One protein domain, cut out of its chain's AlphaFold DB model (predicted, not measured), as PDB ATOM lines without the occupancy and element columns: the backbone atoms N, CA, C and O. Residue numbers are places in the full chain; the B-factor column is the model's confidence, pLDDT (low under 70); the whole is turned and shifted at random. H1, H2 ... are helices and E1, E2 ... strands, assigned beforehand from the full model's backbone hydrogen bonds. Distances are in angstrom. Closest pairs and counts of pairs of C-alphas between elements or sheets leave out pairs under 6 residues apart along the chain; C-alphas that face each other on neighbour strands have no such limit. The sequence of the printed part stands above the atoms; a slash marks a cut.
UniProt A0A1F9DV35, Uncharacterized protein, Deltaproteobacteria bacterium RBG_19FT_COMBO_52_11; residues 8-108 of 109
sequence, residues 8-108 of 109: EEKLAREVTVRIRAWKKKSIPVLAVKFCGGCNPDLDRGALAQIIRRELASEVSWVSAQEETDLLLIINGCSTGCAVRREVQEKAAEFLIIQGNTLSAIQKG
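What this domain is: This is residues 8 to 108 of the 109 residues of an uncharacterized protein of Deltaproteobacteria bacterium RBG_19FT_COMBO_52_11 (UniProt A0A1F9DV35). A strongly twisted sheet of four strands makes a wall, with H1 and H2 packed over one face at a steep tilt to each other; little H3 only grazes the sheet, and the last stretch, residues 101 to 107, folds back beside E4. This is a two-layer arrangement, helices H1 and H2 on one face of a sheet. The printed part has 101 residues, with three named helices and four named strands in the order H1 E1 H2 E2 E3 H3 E4; the sheet's order is E2 E1 E3 E4, all parallel, and the class is mixed, helices and strands. The whole is compact, with a radius of gyration of the C-alphas of 12.3 A, and rounded, spanning 37 by 29 by 21 A.

Where its parts are: Start in the sheet: find C-alpha 29 at (9.225, 16.590, -38.105), where E1, residues 29 to 35, begins its 20.4 A. E3 is residues 68 to 75, 18.8 A, and E2 is residues 60 to 62, 6.6 A. E4, residues 91 to 98, runs 18.5 A to C-alpha 98 at (23.462, 3.383, -28.192). From C-alpha 8 at (17.515, -3.708, -34.926), H1 runs 20.6 A through residues 8 to 22. H2 is residues 44 to 54, 15.3 A, and H3 is residues 85 to 88, 5.2 A.

How they stand to each other: Look first between inner strands E1 and E3, parallel at 22 degrees, where N 33 and O 72 are 2.8 A apart, within hydrogen-bond range. Edge strand E2 is parallel to E1 at 46 degrees, with N 30 and O 60 at 2.8 A. Edge strand E4 is parallel to E3 at 19 degrees, with N 75 and O 97 at 2.8 A. Residues 106 to 107 pair antiparallel with residues 93 to 94 of E4. H2 is on the sheet at a height of 9.4 A, over E1 and E3 and along the strands. H1 is on the same face at a height of 10.0 A, over E3 and only just over E4, where 3 of its C-alphas fall. H1 and H2 touch, the closest C-alphas being those of Glu 8 and Leu 47, 5.0 A apart; they run the same way at a steep tilt of 50 degrees. H3, apart from H1 and H2, only grazes the sheet with residues 87 to 88. E1, H2, E2 and E3, H3, E4 are strand-helix-strand units, each a helix between parallel neighbour strands, with right-handed crossovers. In H1 and H2 every O i to N i+4 pair is within hydrogen-bond range; H3 is too short for one.

The domain as a whole: The farthest C-alphas, those of Ser 26 and Asn 39, are 37.5 A apart. The printed part has no cut, and no link is long. Confidence is low, under 70, at residues 36 to 41 and 76 to 89.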
ATOM      1  N   GLU A   8      18.066  -4.848 -34.190       87.50
ATOM      2  CA  GLU A   8      17.515  -3.708 -34.926       87.50
ATOM      3  C   GLU A   8      15.983  -3.715 -34.916       87.50
ATOM      4  O   GLU A   8      15.367  -2.684 -34.667       87.50
ATOM      5  N   GLU A   9      15.343  -4.864 -35.138       89.19
ATOM      6  CA  GLU A   9      13.880  -4.958 -35.116       89.19
ATOM      7  C   GLU A   9      13.302  -4.704 -33.718       89.19
ATOM      8  O   GLU A   9      12.276  -4.031 -33.586       89.19
ATOM      9  N   LYS A  10      13.959  -5.202 -32.662       90.00
ATOM     10  CA  LYS A  10      13.548  -4.937 -31.273       90.00
ATOM     11  C   LYS A  10      13.685  -3.455 -30.932       90.00
ATOM     12  O   LYS A  10      12.724  -2.849 -30.461       90.00
ATOM     13  N   LEU A  11      14.836  -2.863 -31.245       90.12
ATOM     14  CA  LEU A  11      15.092  -1.441 -31.021       90.12
ATOM     15  C   LEU A  11      14.123  -0.566 -31.810       90.12
ATOM     16  O   LEU A  11      13.581   0.388 -31.259       90.12
ATOM     17  N   ALA A  12      13.855  -0.898 -33.074       91.81
ATOM     18  CA  ALA A  12      12.916  -0.142 -33.890       91.81
ATOM     19  C   ALA A  12      11.520  -0.120 -33.261       91.81
ATOM     20  O   ALA A  12      10.901   0.939 -33.195       91.81
ATOM     21  N   ARG A  13      11.039  -1.259 -32.744       92.06
ATOM     22  CA  ARG A  13       9.744  -1.326 -32.051       92.06
ATOM     23  C   ARG A  13       9.712  -0.415 -30.829       92.06
ATOM     24  O   ARG A  13       8.765   0.354 -30.678       92.06
ATOM     25  N   GLU A  14      10.741  -0.461 -29.987       92.75
ATOM     26  CA  GLU A  14      10.824   0.393 -28.797       92.75
ATOM     27  C   GLU A  14      10.902   1.886 -29.150       92.75
ATOM     28  O   GLU A  14      10.229   2.713 -28.527       92.75
ATOM     29  N   VAL A  15      11.666   2.243 -30.188       92.56
ATOM     30  CA  VAL A  15      11.741   3.613 -30.719       92.56
ATOM     31  C   VAL A  15      10.374   4.086 -31.197       92.56
ATOM     32  O   VAL A  15       9.919   5.152 -30.785       92.56
ATOM     33  N   THR A  16       9.702   3.290 -32.027       93.06
ATOM     34  CA  THR A  16       8.390   3.616 -32.593       93.06
ATOM     35  C   THR A  16       7.346   3.813 -31.497       93.06
ATOM     36  O   THR A  16       6.637   4.819 -31.506       93.06
ATOM     37  N   VAL A  17       7.282   2.911 -30.509       93.69
ATOM     38  CA  VAL A  17       6.376   3.048 -29.353       93.69
ATOM     39  C   VAL A  17       6.627   4.363 -28.624       93.69
ATOM     40  O   VAL A  17       5.686   5.085 -28.292       93.69
ATOM     41  N   ARG A  18       7.895   4.716 -28.414       93.00
ATOM     42  CA  ARG A  18       8.238   5.932 -27.685       93.00
ATOM     43  C   ARG A  18       7.948   7.208 -28.464       93.00
ATOM     44  O   ARG A  18       7.463   8.166 -27.873       93.00
ATOM     45  N   ILE A  19       8.188   7.219 -29.773       92.31
ATOM     46  CA  ILE A  19       7.847   8.355 -30.641       92.31
ATOM     47  C   ILE A  19       6.332   8.558 -30.684       92.31
ATOM     48  O   ILE A  19       5.866   9.690 -30.563       92.31
ATOM     49  N   ARG A  20       5.554   7.473 -30.778       92.56
ATOM     50  CA  ARG A  20       4.086   7.534 -30.729       92.56
ATOM     51  C   ARG A  20       3.575   8.099 -29.404       92.56
ATOM     52  O   ARG A  20       2.691   8.946 -29.422       92.56
ATOM     53  N   ALA A  21       4.156   7.680 -28.279       91.94
ATOM     54  CA  ALA A  21       3.809   8.207 -26.957       91.94
ATOM     55  C   ALA A  21       4.221   9.678 -26.767       91.94
ATOM     56  O   ALA A  21       3.577  10.419 -26.032       91.94
ATOM     57  N   TRP A  22       5.300  10.099 -27.425       92.31
ATOM     58  CA  TRP A  22       5.820  11.460 -27.351       92.31
ATOM     59  C   TRP A  22       5.068  12.463 -28.227       92.31
ATOM     60  O   TRP A  22       5.031  13.645 -27.896       92.31
ATOM     61  N   LYS A  23       4.512  12.003 -29.350       85.44
ATOM     62  CA  LYS A  23       3.925  12.805 -30.427       85.44
ATOM     63  C   LYS A  23       3.198  14.064 -29.923       85.44
ATOM     64  O   LYS A  23       2.104  13.994 -29.372       85.44
ATOM     65  N   LYS A  24       3.800  15.234 -30.170       79.25
ATOM     66  CA  LYS A  24       3.304  16.541 -29.690       79.25
ATOM     67  C   LYS A  24       2.364  17.268 -30.654       79.25
ATOM     68  O   LYS A  24       1.733  18.248 -30.271       79.25
ATOM     69  N   LYS A  25       2.297  16.825 -31.911       85.62
ATOM     70  CA  LYS A  25       1.451  17.406 -32.967       85.62
ATOM     71  C   LYS A  25       1.031  16.350 -33.987       85.62
ATOM     72  O   LYS A  25       1.553  15.237 -33.974       85.62
ATOM     73  N   SER A  26       0.101  16.704 -34.878       85.44
ATOM     74  CA  SER A  26      -0.502  15.767 -35.843       85.44
ATOM     75  C   SER A  26       0.532  15.048 -36.726       85.44
ATOM     76  O   SER A  26       0.444  13.831 -36.896       85.44
ATOM     77  N   ILE A  27       1.556  15.765 -37.207       90.44
ATOM     78  CA  ILE A  27       2.698  15.204 -37.950       90.44
ATOM     79  C   ILE A  27       3.987  15.880 -37.447       90.44
ATOM     80  O   ILE A  27       4.260  17.019 -37.832       90.44
ATOM     81  N   PRO A  28       4.758  15.252 -36.539       92.50
ATOM     82  CA  PRO A  28       6.046  15.776 -36.111       92.50
ATOM     83  C   PRO A  28       7.116  15.617 -37.196       92.50
ATOM     84  O   PRO A  28       7.076  14.680 -37.993       92.50
ATOM     85  N   VAL A  29       8.071  16.541 -37.209       93.88
ATOM     86  CA  VAL A  29       9.225  16.590 -38.105       93.88
ATOM     87  C   VAL A  29      10.418  15.967 -37.390       93.88
ATOM     88  O   VAL A  29      10.848  16.444 -36.339       93.88
ATOM     89  N   LEU A  30      10.937  14.880 -37.952       93.81
ATOM     90  CA  LEU A  30      12.020  14.083 -37.395       93.81
ATOM     91  C   LEU A  30      13.231  14.079 -38.328       93.81
ATOM     92  O   LEU A  30      13.101  14.020 -39.550       93.81
ATOM     93  N   ALA A  31      14.424  14.033 -37.744       91.62
ATOM     94  CA  ALA A  31      15.661  13.742 -38.467       91.62
ATOM     95  C   ALA A  31      16.390  12.547 -37.849       91.62
ATOM     96  O   ALA A  31      16.176  12.185 -36.691       91.62
ATOM     97  N   VAL A  32      17.284  11.939 -38.631       90.38
ATOM     98  CA  VAL A  32      18.195  10.889 -38.157       90.38
ATOM     99  C   VAL A  32      19.626  11.358 -38.339       90.38
ATOM    100  O   VAL A  32      20.007  11.807 -39.422       90.38
ATOM    101  N   LYS A  33      20.439  11.192 -37.300       87.25
ATOM    102  CA  LYS A  33      21.885  11.369 -37.357       87.25
ATOM    103  C   LYS A  33      22.589  10.091 -36.937       87.25
ATOM    104  O   LYS A  33      22.254   9.473 -35.930       87.25
ATOM    105  N   PHE A  34      23.595   9.714 -37.714       85.50
ATOM    106  CA  PHE A  34      24.399   8.522 -37.477       85.50
ATOM    107  C   PHE A  34      25.735   8.870 -36.831       85.50
ATOM    108  O   PHE A  34      26.366   9.867 -37.188       85.50
ATOM    109  N   CYS A  35      26.206   8.012 -35.929       75.06
ATOM    110  CA  CYS A  35      27.570   8.060 -35.407       75.06
ATOM    111  C   CYS A  35      28.064   6.671 -34.973       75.06
ATOM    112  O   CYS A  35      27.380   5.666 -35.176       75.06
ATOM    113  N   GLY A  36      29.282   6.599 -34.431       66.25
ATOM    114  CA  GLY A  36      29.887   5.372 -33.921       66.25
ATOM    115  C   GLY A  36      30.196   4.364 -35.026       66.25
ATOM    116  O   GLY A  36      29.777   3.222 -34.936       66.25
ATOM    117  N   GLY A  37      30.858   4.793 -36.109       60.16
ATOM    118  CA  GLY A  37      31.206   3.917 -37.242       60.16
ATOM    119  C   GLY A  37      32.488   3.103 -37.080       60.16
ATOM    120  O   GLY A  37      32.806   2.342 -37.981       60.16
ATOM    121  N   CYS A  38      33.225   3.287 -35.985       60.78
ATOM    122  CA  CYS A  38      34.549   2.692 -35.802       60.78
ATOM    123  C   CYS A  38      34.496   1.189 -35.470       60.78
ATOM    124  O   CYS A  38      35.410   0.473 -35.856       60.78
ATOM    125  N   ASN A  39      33.438   0.722 -34.790       55.50
ATOM    126  CA  ASN A  39      33.140  -0.696 -34.550       55.50
ATOM    127  C   ASN A  39      31.635  -0.855 -34.242       55.50
ATOM    128  O   ASN A  39      31.248  -0.714 -33.080       55.50
ATOM    129  N   PRO A  40      30.766  -0.977 -35.264       61.94
ATOM    130  CA  PRO A  40      29.328  -0.972 -35.045       61.94
ATOM    131  C   PRO A  40      28.808  -2.354 -34.621       61.94
ATOM    132  O   PRO A  40      28.811  -3.280 -35.423       61.94
ATOM    133  N   ASP A  41      28.271  -2.462 -33.404       69.31
ATOM    134  CA  ASP A  41      27.538  -3.656 -32.930       69.31
ATOM    135  C   ASP A  41      26.107  -3.737 -33.508       69.31
ATOM    136  O   ASP A  41      25.329  -4.633 -33.184       69.31
ATOM    137  N   LEU A  42      25.740  -2.748 -34.328       76.81
ATOM    138  CA  LEU A  42      24.393  -2.480 -34.811       76.81
ATOM    139  C   LEU A  42      24.451  -1.946 -36.243       76.81
ATOM    140  O   LEU A  42      25.135  -0.945 -36.507       76.81
ATOM    141  N   ASP A  43      23.651  -2.515 -37.147       85.19
ATOM    142  CA  ASP A  43      23.427  -1.891 -38.450       85.19
ATOM    143  C   ASP A  43      22.490  -0.685 -38.295       85.19
ATOM    144  O   ASP A  43      21.261  -0.753 -38.390       85.19
ATOM    145  N   ARG A  44      23.104   0.473 -38.055       87.00
ATOM    146  CA  ARG A  44      22.412   1.762 -37.931       87.00
ATOM    147  C   ARG A  44      21.584   2.121 -39.168       87.00
ATOM    148  O   ARG A  44      20.572   2.804 -39.030       87.00
ATOM    149  N   GLY A  45      22.008   1.685 -40.358       87.19
ATOM    150  CA  GLY A  45      21.293   1.929 -41.606       87.19
ATOM    151  C   GLY A  45      20.014   1.105 -41.658       87.19
ATOM    152  O   GLY A  45      18.937   1.667 -41.866       87.19
ATOM    153  N   ALA A  46      20.121  -0.197 -41.383       88.69
ATOM    154  CA  ALA A  46      18.974  -1.093 -41.285       88.69
ATOM    155  C   ALA A  46      17.983  -0.620 -40.213       88.69
ATOM    156  O   ALA A  46      16.795  -0.479 -40.505       88.69
ATOM    157  N   LEU A  47      18.461  -0.269 -39.012       90.69
ATOM    158  CA  LEU A  47      17.613   0.263 -37.943       90.69
ATOM    159  C   LEU A  47      16.857   1.527 -38.377       90.69
ATOM    160  O   LEU A  47      15.640   1.608 -38.211       90.69
ATOM    161  N   ALA A  48      17.547   2.501 -38.980       91.62
ATOM    162  CA  ALA A  48      16.898   3.716 -39.469       91.62
ATOM    163  C   ALA A  48      15.850   3.428 -40.549       91.62
ATOM    164  O   ALA A  48      14.797   4.062 -40.554       91.62
ATOM    165  N   GLN A  49      16.110   2.478 -41.451       92.62
ATOM    166  CA  GLN A  49      15.150   2.078 -42.481       92.62
ATOM    167  C   GLN A  49      13.906   1.425 -41.877       92.62
ATOM    168  O   GLN A  49      12.792   1.735 -42.300       92.62
ATOM    169  N   ILE A  50      14.071   0.569 -40.863       93.50
ATOM    170  CA  ILE A  50      12.939  -0.031 -40.147       93.50
ATOM    171  C   ILE A  50      12.111   1.073 -39.479       93.50
ATOM    172  O   ILE A  50      10.911   1.152 -39.725       93.50
ATOM    173  N   ILE A  51      12.739   1.978 -38.720       93.56
ATOM    174  CA  ILE A  51      12.039   3.082 -38.037       93.56
ATOM    175  C   ILE A  51      11.300   3.981 -39.040       93.56
ATOM    176  O   ILE A  51      10.138   4.324 -38.827       93.56
ATOM    177  N   ARG A  52      11.949   4.347 -40.155       93.62
ATOM    178  CA  ARG A  52      11.337   5.169 -41.212       93.62
ATOM    179  C   ARG A  52      10.101   4.516 -41.804       93.62
ATOM    180  O   ARG A  52       9.110   5.206 -42.010       93.62
ATOM    181  N   ARG A  53      10.158   3.208 -42.055       93.88
ATOM    182  CA  ARG A  53       9.028   2.434 -42.574       93.88
ATOM    183  C   ARG A  53       7.881   2.362 -41.566       93.88
ATOM    184  O   ARG A  53       6.745   2.612 -41.947       93.88
ATOM    185  N   GLU A  54       8.176   2.060 -40.304       93.88
ATOM    186  CA  GLU A  54       7.169   1.944 -39.238       93.88
ATOM    187  C   GLU A  54       6.444   3.269 -38.949       93.88
ATOM    188  O   GLU A  54       5.296   3.256 -38.512       93.88
ATOM    189  N   LEU A  55       7.100   4.409 -39.202       93.44
ATOM    190  CA  LEU A  55       6.567   5.752 -38.952       93.44
ATOM    191  C   LEU A  55       6.214   6.530 -40.230       93.44
ATOM    192  O   LEU A  55       5.909   7.719 -40.146       93.44
ATOM    193  N   ALA A  56       6.253   5.903 -41.411       90.94
ATOM    194  CA  ALA A  56       6.180   6.594 -42.705       90.94
ATOM    195  C   ALA A  56       4.935   7.486 -42.881       90.94
ATOM    196  O   ALA A  56       5.007   8.515 -43.544       90.94
ATOM    197  N   SER A  57       3.805   7.107 -42.281       91.31
ATOM    198  CA  SER A  57       2.544   7.861 -42.323       91.31
ATOM    199  C   SER A  57       2.286   8.711 -41.074       91.31
ATOM    200  O   SER A  57       1.232   9.332 -40.957       91.31
ATOM    201  N   GLU A  58       3.198   8.697 -40.104       92.94
ATOM    202  CA  GLU A  58       2.989   9.307 -38.788       92.94
ATOM    203  C   GLU A  58       3.871  10.528 -38.543       92.94
ATOM    204  O   GLU A  58       3.517  11.346 -37.692       92.94
ATOM    205  N   VAL A  59       4.994  10.637 -39.261       93.25
ATOM    206  CA  VAL A  59       6.021  11.672 -39.092       93.25
ATOM    207  C   VAL A  59       6.542  12.146 -40.451       93.25
ATOM    208  O   VAL A  59       6.470  11.419 -41.440       93.25
ATOM    209  N   SER A  60       7.103  13.353 -40.498       93.38
ATOM    210  CA  SER A  60       7.828  13.871 -41.662       93.38
ATOM    211  C   SER A  60       9.330  13.731 -41.440       93.38
ATOM    212  O   SER A  60       9.826  14.137 -40.391       93.38
ATOM    213  N   TRP A  61      10.059  13.166 -42.401       92.56
ATOM    214  CA  TRP A  61      11.511  12.999 -42.306       92.56
ATOM    215  C   TRP A  61      12.238  14.109 -43.061       92.56
ATOM    216  O   TRP A  61      12.031  14.266 -44.262       92.56
ATOM    217  N   VAL A  62      13.132  14.821 -42.377       92.44
ATOM    218  CA  VAL A  62      13.960  15.892 -42.958       92.44
ATOM    219  C   VAL A  62      15.447  15.638 -42.723       92.44
ATOM    220  O   VAL A  62      15.842  14.678 -42.043       92.44
ATOM    221  N   SER A  63      16.295  16.483 -43.308       86.50
ATOM    222  CA  SER A  63      17.733  16.398 -43.091       86.50
ATOM    223  C   SER A  63      18.115  16.870 -41.685       86.50
ATOM    224  O   SER A  63      17.524  17.795 -41.139       86.50
ATOM    225  N   ALA A  64      19.175  16.302 -41.104       80.50
ATOM    226  CA  ALA A  64      19.657  16.681 -39.767       80.50
ATOM    227  C   ALA A  64      20.250  18.107 -39.680       80.50
ATOM    228  O   ALA A  64      20.755  18.504 -38.632       80.50
ATOM    229  N   GLN A  65      20.262  18.857 -40.787       77.69
ATOM    230  CA  GLN A  65      20.650  20.267 -40.842       77.69
ATOM    231  C   GLN A  65      19.455  21.223 -40.720       77.69
ATOM    232  O   GLN A  65      19.694  22.414 -40.503       77.69
ATOM    233  N   GLU A  66      18.233  20.715 -40.865       83.69
ATOM    234  CA  GLU A  66      16.974  21.458 -40.774       83.69
ATOM    235  C   GLU A  66      16.443  21.463 -39.332       83.69
ATOM    236  O   GLU A  66      16.889  20.676 -38.492       83.69
ATOM    237  N   GLU A  67      15.498  22.357 -39.038       85.12
ATOM    238  CA  GLU A  67      14.822  22.387 -37.740       85.12
ATOM    239  C   GLU A  67      13.909  21.171 -37.578       85.12
ATOM    240  O   GLU A  67      13.120  20.835 -38.466       85.12
ATOM    241  N   THR A  68      14.007  20.507 -36.427       89.38
ATOM    242  CA  THR A  68      13.232  19.292 -36.143       89.38
ATOM    243  C   THR A  68      12.625  19.306 -34.753       89.38
ATOM    244  O   THR A  68      13.188  19.858 -33.809       89.38
ATOM    245  N   ASP A  69      11.471  18.657 -34.610       91.81
ATOM    246  CA  ASP A  69      10.852  18.459 -33.301       91.81
ATOM    247  C   ASP A  69      11.597  17.382 -32.504       91.81
ATOM    248  O   ASP A  69      11.713  17.480 -31.286       91.81
ATOM    249  N   LEU A  70      12.095  16.349 -33.195       91.19
ATOM    250  CA  LEU A  70      12.848  15.262 -32.584       91.19
ATOM    251  C   LEU A  70      13.985  14.791 -33.489       91.19
ATOM    252  O   LEU A  70      13.774  14.381 -34.632       91.19
ATOM    253  N   LEU A  71      15.188  14.743 -32.928       90.94
ATOM    254  CA  LEU A  71      16.347  14.154 -33.578       90.94
ATOM    255  C   LEU A  71      16.655  12.760 -33.025       90.94
ATOM    256  O   LEU A  71      16.916  12.585 -31.833       90.94
ATOM    257  N   LEU A  72      16.698  11.767 -33.911       90.44
ATOM    258  CA  LEU A  72      17.149  10.418 -33.592       90.44
ATOM    259  C   LEU A  72      18.658  10.317 -33.808       90.44
ATOM    260  O   LEU A  72      19.141  10.412 -34.936       90.44
ATOM    261  N   ILE A  73      19.405  10.073 -32.737       88.69
ATOM    262  CA  ILE A  73      20.853   9.866 -32.793       88.69
ATOM    263  C   ILE A  73      21.128   8.369 -32.674       88.69
ATOM    264  O   ILE A  73      21.005   7.797 -31.593       88.69
ATOM    265  N   ILE A  74      21.515   7.731 -33.777       88.00
ATOM    266  CA  ILE A  74      21.825   6.299 -33.819       88.00
ATOM    267  C   ILE A  74      23.340   6.111 -33.750       88.00
ATOM    268  O   ILE A  74      24.063   6.348 -34.725       88.00
ATOM    269  N   ASN A  75      23.823   5.692 -32.582       82.12
ATOM    270  CA  ASN A  75      25.223   5.374 -32.336       82.12
ATOM    271  C   ASN A  75      25.452   3.870 -32.496       82.12
ATOM    272  O   ASN A  75      24.951   3.074 -31.705       82.12
ATOM    273  N   GLY A  76      26.261   3.498 -33.490       69.12
ATOM    274  CA  GLY A  76      26.672   2.105 -33.686       69.12
ATOM    275  C   GLY A  76      27.683   1.605 -32.648       69.12
ATOM    276  O   GLY A  76      27.824   0.404 -32.481       69.12
ATOM    277  N   CYS A  77      28.361   2.507 -31.933       66.50
ATOM    278  CA  CYS A  77      29.418   2.187 -30.973       66.50
ATOM    279  C   CYS A  77      29.034   2.663 -29.563       66.50
ATOM    280  O   CYS A  77      28.432   3.733 -29.412       66.50
ATOM    281  N   SER A  78      29.426   1.902 -28.540       60.66
ATOM    282  CA  SER A  78      29.158   2.172 -27.118       60.66
ATOM    283  C   SER A  78      29.763   3.481 -26.594       60.66
ATOM    284  O   SER A  78      29.274   4.026 -25.611       60.66
ATOM    285  N   THR A  79      30.775   4.041 -27.266       62.28
ATOM    286  CA  THR A  79      31.455   5.280 -26.841       62.28
ATOM    287  C   THR A  79      30.608   6.548 -27.036       62.28
ATOM    288  O   THR A  79      30.921   7.587 -26.462       62.28
ATOM    289  N   GLY A  80      29.538   6.507 -27.843       58.53
ATOM    290  CA  GLY A  80      28.540   7.591 -27.894       58.53
ATOM    291  C   GLY A  80      29.052   8.979 -28.327       58.53
ATOM    292  O   GLY A  80      28.486   9.990 -27.919       58.53
ATOM    293  N   CYS A  81      30.097   9.065 -29.160       58.38
ATOM    294  CA  CYS A  81      30.808  10.320 -29.468       58.38
ATOM    295  C   CYS A  81      29.995  11.414 -30.207       58.38
ATOM    296  O   CYS A  81      30.526  12.501 -30.440       58.38
ATOM    297  N   ALA A  82      28.746  11.162 -30.624       57.06
ATOM    298  CA  ALA A  82      27.931  12.123 -31.388       57.06
ATOM    299  C   ALA A  82      27.057  13.063 -30.572       57.06
ATOM    300  O   ALA A  82      26.328  13.855 -31.176       57.06
ATOM    301  N   VAL A  83      27.127  13.039 -29.244       57.62
ATOM    302  CA  VAL A  83      26.499  14.095 -28.443       57.62
ATOM    303  C   VAL A  83      27.357  15.366 -28.552       57.62
ATOM    304  O   VAL A  83      28.001  15.797 -27.605       57.62
ATOM    305  N   ARG A  84      27.447  15.935 -29.760       59.00
ATOM    306  CA  ARG A  84      28.054  17.246 -30.008       59.00
ATOM    307  C   ARG A  84      26.979  18.306 -29.794       59.00
ATOM    308  O   ARG A  84      25.895  18.181 -30.357       59.00
ATOM    309  N   ARG A  85      27.290  19.349 -29.021       58.56
ATOM    310  CA  ARG A  85      26.388  20.484 -28.727       58.56
ATOM    311  C   ARG A  85      25.731  21.083 -29.973       58.56
ATOM    312  O   ARG A  85      24.532  21.306 -29.970       58.56
ATOM    313  N   GLU A  86      26.483  21.192 -31.066       56.81
ATOM    314  CA  GLU A  86      26.030  21.677 -32.386       56.81
ATOM    315  C   GLU A  86      24.779  20.955 -32.927       56.81
ATOM    316  O   GLU A  86      24.068  21.458 -33.790       56.81
ATOM    317  N   VAL A  87      24.539  19.727 -32.466       58.72
ATOM    318  CA  VAL A  87      23.418  18.880 -32.880       58.72
ATOM    319  C   VAL A  87      22.182  19.112 -32.012       58.72
ATOM    320  O   VAL A  87      21.064  18.909 -32.476       58.72
ATOM    321  N   GLN A  88      22.381  19.547 -30.769       60.91
ATOM    322  CA  GLN A  88      21.313  19.821 -29.809       60.91
ATOM    323  C   GLN A  88      20.633  21.169 -30.071       60.91
ATOM    324  O   GLN A  88      19.472  21.316 -29.722       60.91
ATOM    325  N   GLU A  89      21.311  22.106 -30.742       64.50
ATOM    326  CA  GLU A  89      20.783  23.450 -31.028       64.50
ATOM    327  C   GLU A  89      19.718  23.476 -32.143       64.50
ATOM    328  O   GLU A  89      18.943  24.420 -32.239       64.50
ATOM    329  N   LYS A  90      19.663  22.448 -33.003       71.75
ATOM    330  CA  LYS A  90      18.743  22.391 -34.164       71.75
ATOM    331  C   LYS A  90      17.501  21.526 -33.953       71.75
ATOM    332  O   LYS A  90      16.617  21.486 -34.811       71.75
ATOM    333  N   ALA A  91      17.453  20.788 -32.852       79.25
ATOM    334  CA  ALA A  91      16.365  19.879 -32.540       79.25
ATOM    335  C   ALA A  91      15.749  20.267 -31.202       79.25
ATOM    336  O   ALA A  91      16.464  20.401 -30.212       79.25
ATOM    337  N   ALA A  92      14.422  20.400 -31.158       82.06
ATOM    338  CA  ALA A  92      13.733  20.731 -29.914       82.06
ATOM    339  C   ALA A  92      13.956  19.649 -28.845       82.06
ATOM    340  O   ALA A  92      14.104  19.962 -27.665       82.06
ATOM    341  N   GLU A  93      14.010  18.383 -29.262       89.88
ATOM    342  CA  GLU A  93      14.301  17.222 -28.427       89.88
ATOM    343  C   GLU A  93      15.150  16.184 -29.174       89.88
ATOM    344  O   GLU A  93      15.232  16.172 -30.403       89.88
ATOM    345  N   PHE A  94      15.770  15.267 -28.433       88.50
ATOM    346  CA  PHE A  94      16.560  14.179 -28.998       88.50
ATOM    347  C   PHE A  94      16.312  12.837 -28.301       88.50
ATOM    348  O   PHE A  94      16.069  12.761 -27.095       88.50
ATOM    349  N   LEU A  95      16.402  11.763 -29.088       89.62
ATOM    350  CA  LEU A  95      16.350  10.369 -28.652       89.62
ATOM    351  C   LEU A  95      17.615   9.662 -29.132       89.62
ATOM    352  O   LEU A  95      17.922   9.660 -30.324       89.62
ATOM    353  N   ILE A  96      18.352   9.057 -28.205       88.19
ATOM    354  CA  ILE A  96      19.644   8.442 -28.490       88.19
ATOM    355  C   ILE A  96      19.509   6.924 -28.415       88.19
ATOM    356  O   ILE A  96      19.029   6.375 -27.423       88.19
ATOM    357  N   ILE A  97      19.975   6.258 -29.465       87.75
ATOM    358  CA  ILE A  97      20.156   4.811 -29.538       87.75
ATOM    359  C   ILE A  97      21.656   4.548 -29.413       87.75
ATOM    360  O   ILE A  97      22.445   5.124 -30.167       87.75
ATOM    361  N   GLN A  98      22.060   3.734 -28.440       82.50
ATOM    362  CA  GLN A  98      23.462   3.383 -28.192       82.50
ATOM    363  C   GLN A  98      23.588   1.871 -28.049       82.50
ATOM    364  O   GLN A  98      23.164   1.307 -27.039       82.50
ATOM    365  N   GLY A  99      24.152   1.214 -29.067       77.50
ATOM    366  CA  GLY A  99      24.211  -0.247 -29.113       77.50
ATOM    367  C   GLY A  99      22.808  -0.851 -29.009       77.50
ATOM    368  O   GLY A  99      21.985  -0.655 -29.898       77.50
ATOM    369  N   ASN A 100      22.523  -1.529 -27.897       77.06
ATOM    370  CA  ASN A 100      21.228  -2.144 -27.584       77.06
ATOM    371  C   ASN A 100      20.364  -1.337 -26.589       77.06
ATOM    372  O   ASN A 100      19.391  -1.871 -26.062       77.06
ATOM    373  N   THR A 101      20.711  -0.078 -26.316       81.81
ATOM    374  CA  THR A 101      20.018   0.768 -25.330       81.81
ATOM    375  C   THR A 101      19.415   2.031 -25.941       81.81
ATOM    376  O   THR A 101      19.803   2.487 -27.021       81.81
ATOM    377  N   LEU A 102      18.452   2.602 -25.217       85.88
ATOM    378  CA  LEU A 102      17.576   3.686 -25.651       85.88
ATOM    379  C   LEU A 102      17.458   4.752 -24.548       85.88
ATOM    380  O   LEU A 102      16.878   4.508 -23.492       85.88
ATOM    381  N   SER A 103      17.965   5.965 -24.786       85.50
ATOM    382  CA  SER A 103      17.903   7.073 -23.810       85.50
ATOM    383  C   SER A 103      16.492   7.627 -23.675       85.50
ATOM    384  O   SER A 103      15.767   7.624 -24.658       85.50
ATOM    385  N   ALA A 104      16.084   8.206 -22.542       85.94
ATOM    386  CA  ALA A 104      14.876   9.049 -22.508       85.94
ATOM    387  C   ALA A 104      14.903  10.138 -23.604       85.94
ATOM    388  O   ALA A 104      15.990  10.544 -24.032       85.94
ATOM    389  N   ILE A 105      13.723  10.592 -24.047       87.62
ATOM    390  CA  ILE A 105      13.618  11.790 -24.888       87.62
ATOM    391  C   ILE A 105      13.999  12.983 -24.016       87.62
ATOM    392  O   ILE A 105      13.422  13.179 -22.946       87.62
ATOM    393  N   GLN A 106      14.999  13.736 -24.454       85.19
ATOM    394  CA  GLN A 106      15.572  14.864 -23.723       85.19
ATOM    395  C   GLN A 106      15.378  16.141 -24.531       85.19
ATOM    396  O   GLN A 106      15.416  16.094 -25.757       85.19
ATOM    397  N   LYS A 107      15.185  17.279 -23.857       81.75
ATOM    398  CA  LYS A 107      15.102  18.586 -24.521       81.75
ATOM    399  C   LYS A 107      16.472  19.013 -25.044       81.75
ATOM    400  O   LYS A 107      17.466  18.860 -24.336       81.75
ATOM    401  N   GLY A 108      16.495  19.547 -26.264       70.12
ATOM    402  CA  GLY A 108      17.611  20.331 -26.790       70.12
ATOM    403  C   GLY A 108      17.893  21.518 -25.869       70.12
ATOM    404  O   GLY A 108      16.982  22.013 -25.200       70.12
TER     405      GLY A 108